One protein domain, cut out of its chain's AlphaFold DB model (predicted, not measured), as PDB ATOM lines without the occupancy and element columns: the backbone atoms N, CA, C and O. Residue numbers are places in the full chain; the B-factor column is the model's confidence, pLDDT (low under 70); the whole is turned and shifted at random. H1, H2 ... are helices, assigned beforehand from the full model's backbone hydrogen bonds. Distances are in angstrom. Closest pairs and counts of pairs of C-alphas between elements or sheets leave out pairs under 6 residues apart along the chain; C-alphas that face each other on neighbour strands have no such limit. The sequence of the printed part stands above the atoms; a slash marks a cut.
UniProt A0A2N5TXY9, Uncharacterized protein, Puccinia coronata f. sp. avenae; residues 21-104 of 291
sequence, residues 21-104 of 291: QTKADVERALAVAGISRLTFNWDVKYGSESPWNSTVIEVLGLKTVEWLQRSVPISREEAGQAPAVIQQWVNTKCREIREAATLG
ATOM      1  N   GLN A  21     211.270 206.004 188.328       83.19
ATOM      2  CA  GLN A  21     212.348 206.579 187.525       83.19
ATOM      3  C   GLN A  21     213.718 206.350 188.169       83.19
ATOM      4  O   GLN A  21     214.643 205.884 187.509       83.19
ATOM      5  N   THR A  22     213.847 206.620 189.471       81.00
ATOM      6  CA  THR A  22     215.096 206.383 190.210       81.00
ATOM      7  C   THR A  22     215.480 204.905 190.178       81.00
ATOM      8  O   THR A  22     216.653 204.576 190.019       81.00
ATOM      9  N   LYS A  23     214.496 204.004 190.282       82.25
ATOM     10  CA  LYS A  23     214.729 202.562 190.185       82.25
ATOM     11  C   LYS A  23     215.259 202.162 188.799       82.25
ATOM     12  O   LYS A  23     216.281 201.489 188.723       82.25
ATOM     13  N   ALA A  24     214.620 202.632 187.726       85.00
ATOM     14  CA  ALA A  24     215.044 202.355 186.353       85.00
ATOM     15  C   ALA A  24     216.439 202.928 186.033       85.00
ATOM     16  O   ALA A  24     217.224 202.313 185.312       85.00
ATOM     17  N   ASP A  25     216.781 204.097 186.583       85.06
ATOM     18  CA  ASP A  25     218.113 204.700 186.442       85.06
ATOM     19  C   ASP A  25     219.206 203.815 187.065       85.06
ATOM     20  O   ASP A  25     220.258 203.609 186.455       85.06
ATOM     21  N   VAL A  26     218.951 203.259 188.254       85.25
ATOM     22  CA  VAL A  26     219.872 202.331 188.927       85.25
ATOM     23  C   VAL A  26     219.989 201.019 188.154       85.25
ATOM     24  O   VAL A  26     221.098 200.544 187.938       85.25
ATOM     25  N   GLU A  27     218.875 200.453 187.686       86.31
ATOM     26  CA  GLU A  27     218.873 199.218 186.890       86.31
ATOM     27  C   GLU A  27     219.685 199.364 185.596       86.31
ATOM     28  O   GLU A  27     220.479 198.484 185.267       86.31
ATOM     29  N   ARG A  28     219.575 200.504 184.899       87.38
ATOM     30  CA  ARG A  28     220.408 200.798 183.720       87.38
ATOM     31  C   ARG A  28     221.892 200.895 184.068       87.38
ATOM     32  O   ARG A  28     222.721 200.369 183.332       87.38
ATOM     33  N   ALA A  29     222.233 201.542 185.181       87.00
ATOM     34  CA  ALA A  29     223.621 201.664 185.626       87.00
ATOM     35  C   ALA A  29     224.238 200.304 185.980       87.00
ATOM     36  O   ALA A  29     225.379 200.025 185.620       87.00
ATOM     37  N   LEU A  30     223.457 199.443 186.635       86.19
ATOM     38  CA  LEU A  30     223.837 198.063 186.920       86.19
ATOM     39  C   LEU A  30     224.042 197.275 185.620       86.19
ATOM     40  O   LEU A  30     225.070 196.622 185.474       86.19
ATOM     41  N   ALA A  31     223.136 197.402 184.646       87.12
ATOM     42  CA  ALA A  31     223.265 196.729 183.355       87.12
ATOM     43  C   ALA A  31     224.532 197.149 182.586       87.12
ATOM     44  O   ALA A  31     225.214 196.291 182.032       87.12
ATOM     45  N   VAL A  32     224.889 198.442 182.602       87.38
ATOM     46  CA  VAL A  32     226.145 198.948 182.008       87.38
ATOM     47  C   VAL A  32     227.375 198.351 182.697       87.38
ATOM     48  O   VAL A  32     228.363 198.050 182.034       87.38
ATOM     49  N   ALA A  33     227.303 198.114 184.008       82.62
ATOM     50  CA  ALA A  33     228.343 197.425 184.768       82.62
ATOM     51  C   ALA A  33     228.313 195.887 184.606       82.62
ATOM     52  O   ALA A  33     229.013 195.182 185.330       82.62
ATOM     53  N   GLY A  34     227.494 195.343 183.696       84.00
ATOM     54  CA  GLY A  34     227.343 193.899 183.484       84.00
ATOM     55  C   GLY A  34     226.545 193.178 184.578       84.00
ATOM     56  O   GLY A  34     226.500 191.950 184.611       84.00
ATOM     57  N   ILE A  35     225.892 193.920 185.476       84.50
ATOM     58  CA  ILE A  35     225.091 193.383 186.576       84.50
ATOM     59  C   ILE A  35     223.643 193.246 186.103       84.50
ATOM     60  O   ILE A  35     222.864 194.197 186.103       84.50
ATOM     61  N   SER A  36     223.264 192.030 185.716       78.25
ATOM     62  CA  SER A  36     221.906 191.720 185.246       78.25
ATOM     63  C   SER A  36     220.861 191.686 186.366       78.25
ATOM     64  O   SER A  36     219.667 191.842 186.108       78.25
ATOM     65  N   ARG A  37     221.289 191.462 187.617       78.50
ATOM     66  CA  ARG A  37     220.426 191.415 188.804       78.50
ATOM     67  C   ARG A  37     221.136 192.016 190.006       78.50
ATOM     68  O   ARG A  37     222.259 191.628 190.322       78.50
ATOM     69  N   LEU A  38     220.449 192.911 190.713       83.00
ATOM     70  CA  LEU A  38     220.949 193.461 191.967       83.00
ATOM     71  C   LEU A  38     220.933 192.381 193.056       83.00
ATOM     72  O   LEU A  38     219.896 192.101 193.654       83.00
ATOM     73  N   THR A  39     222.092 191.786 193.315       86.06
ATOM     74  CA  THR A  39     222.304 190.831 194.405       86.06
ATOM     75  C   THR A  39     223.642 191.100 195.077       86.06
ATOM     76  O   THR A  39     224.529 191.699 194.475       86.06
ATOM     77  N   PHE A  40     223.805 190.626 196.307       88.31
ATOM     78  CA  PHE A  40     225.094 190.585 196.986       88.31
ATOM     79  C   PHE A  40     225.523 189.132 197.171       88.31
ATOM     80  O   PHE A  40     224.693 188.230 197.283       88.31
ATOM     81  N   ASN A  41     226.829 188.910 197.223       87.06
ATOM     82  CA  ASN A  41     227.394 187.703 197.789       87.06
ATOM     83  C   ASN A  41     227.261 187.783 199.319       87.06
ATOM     84  O   ASN A  41     227.897 188.622 199.966       87.06
ATOM     85  N   TRP A  42     226.407 186.929 199.881       88.06
ATOM     86  CA  TRP A  42     226.070 186.923 201.306       88.06
ATOM     87  C   TRP A  42     227.007 186.058 202.157       88.06
ATOM     88  O   TRP A  42     227.096 186.268 203.367       88.06
ATOM     89  N   ASP A  43     227.762 185.150 201.532       82.00
ATOM     90  CA  ASP A  43     228.639 184.185 202.213       82.00
ATOM     91  C   ASP A  43     230.039 184.747 202.511       82.00
ATOM     92  O   ASP A  43     230.932 184.058 203.011       82.00
ATOM     93  N   VAL A  44     230.244 186.034 202.229       78.69
ATOM     94  CA  VAL A  44     231.520 186.719 202.424       78.69
ATOM     95  C   VAL A  44     231.840 186.809 203.918       78.69
ATOM     96  O   VAL A  44     231.080 187.360 204.726       78.69
ATOM     97  N   LYS A  45     233.000 186.264 204.304       73.38
ATOM     98  CA  LYS A  45     233.513 186.379 205.672       73.38
ATOM     99  C   LYS A  45     233.792 187.847 206.000       73.38
ATOM    100  O   LYS A  45     234.128 188.658 205.143       73.38
ATOM    101  N   TYR A  46     233.629 188.202 207.273       67.38
ATOM    102  CA  TYR A  46     233.850 189.578 207.713       67.38
ATOM    103  C   TYR A  46     235.309 189.982 207.461       67.38
ATOM    104  O   TYR A  46     236.211 189.290 207.924       67.38
ATOM    105  N   GLY A  47     235.523 191.087 206.742       64.88
ATOM    106  CA  GLY A  47     236.858 191.560 206.359       64.88
ATOM    107  C   GLY A  47     237.428 190.916 205.092       64.88
ATOM    108  O   GLY A  47     238.548 191.240 204.718       64.88
ATOM    109  N   SER A  48     236.681 190.032 204.427       73.75
ATOM    110  CA  SER A  48     237.035 189.524 203.102       73.75
ATOM    111  C   SER A  48     236.425 190.406 202.018       73.75
ATOM    112  O   SER A  48     235.273 190.830 202.127       73.75
ATOM    113  N   GLU A  49     237.188 190.668 200.963       76.31
ATOM    114  CA  GLU A  49     236.700 191.400 199.800       76.31
ATOM    115  C   GLU A  49     235.968 190.449 198.852       76.31
ATOM    116  O   GLU A  49     236.419 189.336 198.577       76.31
ATOM    117  N   SER A  50     234.814 190.885 198.355       86.50
ATOM    118  CA  SER A  50     234.116 190.212 197.268       86.50
ATOM    119  C   SER A  50     234.090 191.167 196.086       86.50
ATOM    120  O   SER A  50     233.403 192.184 196.186       86.50
ATOM    121  N   PRO A  51     234.781 190.844 194.976       87.50
ATOM    122  CA  PRO A  51     234.785 191.686 193.784       87.50
ATOM    123  C   PRO A  51     233.367 192.031 193.321       87.50
ATOM    124  O   PRO A  51     233.071 193.184 193.037       87.50
ATOM    125  N   TRP A  52     232.458 191.051 193.380       88.06
ATOM    126  CA  TRP A  52     231.038 191.249 193.094       88.06
ATOM    127  C   TRP A  52     230.384 192.303 193.999       88.06
ATOM    128  O   TRP A  52     229.747 193.232 193.504       88.06
ATOM    129  N   ASN A  53     230.549 192.191 195.324       90.12
ATOM    130  CA  ASN A  53     229.977 193.175 196.247       90.12
ATOM    131  C   ASN A  53     230.588 194.556 196.032       90.12
ATOM    132  O   ASN A  53     229.838 195.524 196.042       90.12
ATOM    133  N   SER A  54     231.899 194.651 195.802       89.25
ATOM    134  CA  SER A  54     232.573 195.922 195.535       89.25
ATOM    135  C   SER A  54     231.984 196.617 194.307       89.25
ATOM    136  O   SER A  54     231.559 197.764 194.414       89.25
ATOM    137  N   THR A  55     231.832 195.908 193.181       89.06
ATOM    138  CA  THR A  55     231.239 196.476 191.957       89.06
ATOM    139  C   THR A  55     229.793 196.927 192.177       89.06
ATOM    140  O   THR A  55     229.409 198.025 191.775       89.06
ATOM    141  N   VAL A  56     228.977 196.123 192.866       89.19
ATOM    142  CA  VAL A  56     227.591 196.502 193.190       89.19
ATOM    143  C   VAL A  56     227.554 197.734 194.104       89.19
ATOM    144  O   VAL A  56     226.754 198.644 193.886       89.19
ATOM    145  N   ILE A  57     228.419 197.788 195.120       91.06
ATOM    146  CA  ILE A  57     228.508 198.890 196.088       91.06
ATOM    147  C   ILE A  57     228.947 200.189 195.417       91.06
ATOM    148  O   ILE A  57     228.390 201.239 195.734       91.06
ATOM    149  N   GLU A  58     229.902 200.136 194.493       90.31
ATOM    150  CA  GLU A  58     230.350 201.300 193.729       90.31
ATOM    151  C   GLU A  58     229.217 201.889 192.888       90.31
ATOM    152  O   GLU A  58     228.935 203.085 192.988       90.31
ATOM    153  N   VAL A  59     228.502 201.048 192.130       88.88
ATOM    154  CA  VAL A  59     227.367 201.490 191.304       88.88
ATOM    155  C   VAL A  59     226.255 202.079 192.174       88.88
ATOM    156  O   VAL A  59     225.741 203.161 191.880       88.88
ATOM    157  N   LEU A  60     225.900 201.409 193.277       90.38
ATOM    158  CA  LEU A  60     224.886 201.911 194.205       90.38
ATOM    159  C   LEU A  60     225.323 203.207 194.892       90.38
ATOM    160  O   LEU A  60     224.508 204.118 195.035       90.38
ATOM    161  N   GLY A  61     226.583 203.307 195.316       90.50
ATOM    162  CA  GLY A  61     227.141 204.491 195.963       90.50
ATOM    163  C   GLY A  61     227.086 205.702 195.040       90.50
ATOM    164  O   GLY A  61     226.523 206.730 195.417       90.50
ATOM    165  N   LEU A  62     227.568 205.545 193.804       89.19
ATOM    166  CA  LEU A  62     227.524 206.577 192.770       89.19
ATOM    167  C   LEU A  62     226.088 207.058 192.518       89.19
ATOM    168  O   LEU A  62     225.804 208.252 192.608       89.19
ATOM    169  N   LYS A  63     225.153 206.131 192.269       88.00
ATOM    170  CA  LYS A  63     223.756 206.488 191.976       88.00
ATOM    171  C   LYS A  63     223.008 207.059 193.171       88.00
ATOM    172  O   LYS A  63     222.157 207.927 192.990       88.00
ATOM    173  N   THR A  64     223.353 206.643 194.386       86.06
ATOM    174  CA  THR A  64     222.799 207.238 195.608       86.06
ATOM    175  C   THR A  64     223.236 208.693 195.750       86.06
ATOM    176  O   THR A  64     222.400 209.544 196.049       86.06
ATOM    177  N   VAL A  65     224.512 209.002 195.496       87.38
ATOM    178  CA  VAL A  65     225.023 210.382 195.532       87.38
ATOM    179  C   VAL A  65     224.374 211.234 194.446       87.38
ATOM    180  O   VAL A  65     223.847 212.295 194.769       87.38
ATOM    181  N   GLU A  66     224.341 210.760 193.195       86.31
ATOM    182  CA  GLU A  66     223.679 211.468 192.086       86.31
ATOM    183  C   GLU A  66     222.210 211.773 192.405       86.31
ATOM    184  O   GLU A  66     221.716 212.862 192.119       86.31
ATOM    185  N   TRP A  67     221.495 210.814 193.000       83.06
ATOM    186  CA  TRP A  67     220.103 211.000 193.387       83.06
ATOM    187  C   TRP A  67     219.953 212.022 194.515       83.06
ATOM    188  O   TRP A  67     219.154 212.948 194.387       83.06
ATOM    189  N   LEU A  68     220.726 211.895 195.596       80.31
ATOM    190  CA  LEU A  68     220.633 212.808 196.733       80.31
ATOM    191  C   LEU A  68     221.041 214.242 196.358       80.31
ATOM    192  O   LEU A  68     220.411 215.186 196.834       80.31
ATOM    193  N   GLN A  69     222.018 214.414 195.460       84.31
ATOM    194  CA  GLN A  69     222.439 215.719 194.937       84.31
ATOM    195  C   GLN A  69     221.313 216.481 194.225       84.31
ATOM    196  O   GLN A  69     221.330 217.710 194.205       84.31
ATOM    197  N   ARG A  70     220.298 215.785 193.687       80.81
ATOM    198  CA  ARG A  70     219.115 216.427 193.078       80.81
ATOM    199  C   ARG A  70     218.213 217.109 194.108       80.81
ATOM    200  O   ARG A  70     217.365 217.909 193.729       80.81
ATOM    201  N   SER A  71     218.341 216.766 195.388       74.00
ATOM    202  CA  SER A  71     217.469 217.268 196.457       74.00
ATOM    203  C   SER A  71     218.219 218.029 197.545       74.00
ATOM    204  O   SER A  71     217.631 218.894 198.188       74.00
ATOM    205  N   VAL A  72     219.494 217.719 197.778       78.81
ATOM    206  CA  VAL A  72     220.317 218.322 198.832       78.81
ATOM    207  C   VAL A  72     221.754 218.487 198.324       78.81
ATOM    208  O   VAL A  72     222.302 217.533 197.774       78.81
ATOM    209  N   PRO A  73     222.413 219.641 198.542       82.50
ATOM    210  CA  PRO A  73     223.840 219.784 198.264       82.50
ATOM    211  C   PRO A  73     224.671 218.794 199.095       82.50
ATOM    212  O   PRO A  73     224.510 218.713 200.315       82.50
ATOM    213  N   ILE A  74     225.563 218.055 198.434       82.44
ATOM    214  CA  ILE A  74     226.448 217.056 199.051       82.44
ATOM    215  C   ILE A  74     227.896 217.416 198.736       82.44
ATOM    216  O   ILE A  74     228.236 217.618 197.568       82.44
ATOM    217  N   SER A  75     228.743 217.480 199.768       85.62
ATOM    218  CA  SER A  75     230.178 217.733 199.596       85.62
ATOM    219  C   SER A  75     230.898 216.519 198.996       85.62
ATOM    220  O   SER A  75     230.402 215.393 199.028       85.62
ATOM    221  N   ARG A  76     232.105 216.719 198.459       82.88
ATOM    222  CA  ARG A  76     232.900 215.624 197.882       82.88
ATOM    223  C   ARG A  76     233.269 214.571 198.930       82.88
ATOM    224  O   ARG A  76     233.275 213.378 198.641       82.88
ATOM    225  N   GLU A  77     233.543 215.021 200.147       83.62
ATOM    226  CA  GLU A  77     233.873 214.187 201.300       83.62
ATOM    227  C   GLU A  77     232.660 213.355 201.730       83.62
ATOM    228  O   GLU A  77     232.799 212.160 201.979       83.62
ATOM    229  N   GLU A  78     231.465 213.955 201.764       82.12
ATOM    230  CA  GLU A  78     230.208 213.252 202.047       82.12
ATOM    231  C   GLU A  78     229.881 212.226 200.948       82.12
ATOM    232  O   GLU A  78     229.510 211.090 201.245       82.12
ATOM    233  N   ALA A  79     230.075 212.590 199.676       83.88
ATOM    234  CA  ALA A  79     229.886 211.690 198.541       83.88
ATOM    235  C   ALA A  79     230.822 210.469 198.602       83.88
ATOM    236  O   ALA A  79     230.386 209.340 198.368       83.88
ATOM    237  N   GLY A  80     232.086 210.678 198.983       83.94
ATOM    238  CA  GLY A  80     233.080 209.611 199.134       83.94
ATOM    239  C   GLY A  80     232.746 208.584 200.224       83.94
ATOM    240  O   GLY A  80     233.281 207.478 200.207       83.94
ATOM    241  N   GLN A  81     231.837 208.902 201.152       86.62
ATOM    242  CA  GLN A  81     231.417 207.979 202.212       86.62
ATOM    243  C   GLN A  81     230.353 206.972 201.760       86.62
ATOM    244  O   GLN A  81     230.176 205.949 202.425       86.62
ATOM    245  N   ALA A  82     229.637 207.226 200.658       87.31
ATOM    246  CA  ALA A  82     228.482 206.411 200.275       87.31
ATOM    247  C   ALA A  82     228.834 204.919 200.075       87.31
ATOM    248  O   ALA A  82     228.158 204.079 200.679       87.31
ATOM    249  N   PRO A  83     229.915 204.556 199.349       89.38
ATOM    250  CA  PRO A  83     230.340 203.159 199.229       89.38
ATOM    251  C   PRO A  83     230.648 202.508 200.585       89.38
ATOM    252  O   PRO A  83     230.214 201.389 200.850       89.38
ATOM    253  N   ALA A  84     231.323 203.222 201.493       87.06
ATOM    254  CA  ALA A  84     231.679 202.705 202.815       87.06
ATOM    255  C   ALA A  84     230.445 202.438 203.697       87.06
ATOM    256  O   ALA A  84     230.390 201.427 204.401       87.06
ATOM    257  N   VAL A  85     229.429 203.306 203.631       87.56
ATOM    258  CA  VAL A  85     228.153 203.116 204.342       87.56
ATOM    259  C   VAL A  85     227.419 201.875 203.824       87.56
ATOM    260  O   VAL A  85     226.939 201.064 204.622       87.56
ATOM    261  N   ILE A  86     227.363 201.688 202.502       89.25
ATOM    262  CA  ILE A  86     226.726 200.513 201.893       89.25
ATOM    263  C   ILE A  86     227.521 199.244 202.237       89.25
ATOM    264  O   ILE A  86     226.927 198.255 202.660       89.25
ATOM    265  N   GLN A  87     228.855 199.278 202.170       88.06
ATOM    266  CA  GLN A  87     229.717 198.159 202.565       88.06
ATOM    267  C   GLN A  87     229.495 197.747 204.025       88.06
ATOM    268  O   GLN A  87     229.393 196.558 204.332       88.06
ATOM    269  N   GLN A  88     229.382 198.710 204.942       86.56
ATOM    270  CA  GLN A  88     229.085 198.425 206.346       86.56
ATOM    271  C   GLN A  88     227.710 197.765 206.511       86.56
ATOM    272  O   GLN A  88     227.565 196.832 207.309       86.56
ATOM    273  N   TRP A  89     226.706 198.228 205.760       89.12
ATOM    274  CA  TRP A  89     225.382 197.612 205.747       89.12
ATOM    275  C   TRP A  89     225.444 196.165 205.243       89.12
ATOM    276  O   TRP A  89     224.960 195.275 205.941       89.12
ATOM    277  N   VAL A  90     226.119 195.908 204.114       88.44
ATOM    278  CA  VAL A  90     226.319 194.553 203.566       88.44
ATOM    279  C   VAL A  90     227.018 193.660 204.588       88.44
ATOM    280  O   VAL A  90     226.499 192.603 204.932       88.44
ATOM    281  N   ASN A  91     228.131 194.109 205.174       86.19
ATOM    282  CA  ASN A  91     228.874 193.343 206.181       86.19
ATOM    283  C   ASN A  91     228.019 193.013 207.413       86.19
ATOM    284  O   ASN A  91     228.096 191.909 207.960       86.19
ATOM    285  N   THR A  92     227.186 193.964 207.842       85.75
ATOM    286  CA  THR A  92     226.238 193.759 208.942       85.75
ATOM    287  C   THR A  92     225.199 192.703 208.572       85.75
ATOM    288  O   THR A  92     224.922 191.824 209.386       85.75
ATOM    289  N   LYS A  93     224.681 192.730 207.338       85.38
ATOM    290  CA  LYS A  93     223.726 191.739 206.828       85.38
ATOM    291  C   LYS A  93     224.325 190.352 206.646       85.38
ATOM    292  O   LYS A  93     223.722 189.396 207.117       85.38
ATOM    293  N   CYS A  94     225.529 190.224 206.094       85.12
ATOM    294  CA  CYS A  94     226.220 188.935 206.004       85.12
ATOM    295  C   CYS A  94     226.483 188.333 207.394       85.12
ATOM    296  O   CYS A  94     226.444 187.119 207.572       85.12
ATOM    297  N   ARG A  95     226.767 189.162 208.410       82.44
ATOM    298  CA  ARG A  95     226.866 188.685 209.800       82.44
ATOM    299  C   ARG A  95     225.509 188.223 210.329       82.44
ATOM    300  O   ARG A  95     225.428 187.131 210.870       82.44
ATOM    301  N   GLU A  96     224.462 189.025 210.149       80.12
ATOM    302  CA  GLU A  96     223.100 188.681 210.576       80.12
ATOM    303  C   GLU A  96     222.597 187.373 209.943       80.12
ATOM    304  O   GLU A  96     222.026 186.551 210.649       80.12
ATOM    305  N   ILE A  97     222.844 187.155 208.646       80.62
ATOM    306  CA  ILE A  97     222.472 185.924 207.928       80.62
ATOM    307  C   ILE A  97     223.214 184.712 208.502       80.62
ATOM    308  O   ILE A  97     222.603 183.673 208.738       80.62
ATOM    309  N   ARG A  98     224.515 184.849 208.790       79.31
ATOM    310  CA  ARG A  98     225.303 183.779 209.423       79.31
ATOM    311  C   ARG A  98     224.814 183.461 210.832       79.31
ATOM    312  O   ARG A  98     224.644 182.293 211.158       79.31
ATOM    313  N   GLU A  99     224.547 184.485 211.642       75.38
ATOM    314  CA  GLU A  99     223.954 184.314 212.973       75.38
ATOM    315  C   GLU A  99     222.595 183.595 212.873       75.38
ATOM    316  O   GLU A  99     222.345 182.648 213.616       75.38
ATOM    317  N   ALA A 100     221.746 183.969 211.910       72.94
ATOM    318  CA  ALA A 100     220.459 183.315 211.678       72.94
ATOM    319  C   ALA A 100     220.603 181.836 211.291       72.94
ATOM    320  O   ALA A 100     219.923 180.983 211.861       72.94
ATOM    321  N   ALA A 101     221.525 181.523 210.374       74.06
ATOM    322  CA  ALA A 101     221.807 180.153 209.953       74.06
ATOM    323  C   ALA A 101     222.298 179.279 211.120       74.06
ATOM    324  O   ALA A 101     221.940 178.108 211.204       74.06
ATOM    325  N   THR A 102     223.069 179.852 212.052       73.25
ATOM    326  CA  THR A 102     223.559 179.131 213.241       73.25
ATOM    327  C   THR A 102     222.503 178.924 214.327       73.25
ATOM    328  O   THR A 102     222.632 178.001 215.125       73.25
ATOM    329  N   LEU A 103     221.477 179.776 214.389       65.31
ATOM    330  CA  LEU A 103     220.511 179.805 215.494       65.31
ATOM    331  C   LEU A 103     219.182 179.099 215.174       65.31
ATOM    332  O   LEU A 103     218.389 178.900 216.092       65.31
ATOM    333  N   GLY A 104     218.953 178.706 213.914       61.31
ATOM    334  CA  GLY A 104     217.644 178.277 213.415       61.31
ATOM    335  C   GLY A 104     216.716 179.484 213.203       61.31
ATOM    336  O   GLY A 104     216.692 180.406 214.020       61.31
TER     337      GLY A 104
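What this domain is: This is residues 21 to 104 of the 291 residues of an uncharacterized protein of Puccinia coronata f. sp. avenae (UniProt A0A2N5TXY9). H2 lies in the middle, with H1 packed on one side and the first part of the longest helix, H4, on the other; H4 then leads away, and residues 99 to 104 stick out. There are 84 printed residues with four named helices, H1 to H4 in order, and no named strand: all helix. The whole is elongated, 43 by 28 by 21 A, and only just loose, close to compact, with a radius of gyration of the C-alphas of 14.3 A.

Where its parts are: H4, residues 82 to 103, spans 31.7 A and ends at C-alpha 103 (220.511, 179.805, 215.494). H2, residues 51 to 69, spans 27.0 A. H1, residues 21 to 32, spans 16.7 A from C-alpha 21 (212.348, 206.579, 187.525). H3 is residues 76 to 80.

How they stand to each other: H4 touches H2 with residues 82 to 87 alone, at a steep tilt of 51 degrees, opposite ways; the closest C-alphas, Gly 61 and Pro 83, are 4.8 A apart. H1 and H2 touch as a helical hairpin, opposite ways, at 35.3 degrees, only just steep; their closest C-alphas, Val 26 and Lys 63, are 6.5 A apart. H3 is close to H2 but not clearly touching. In H1 to H4 every O i to N i+4 pair is within hydrogen-bond range.

The domain as a whole: The printed part has no cut. The link from H1 to H2 is long, 18 residues. Residues 46 to 47 and 103 to 104 have pLDDT under 70.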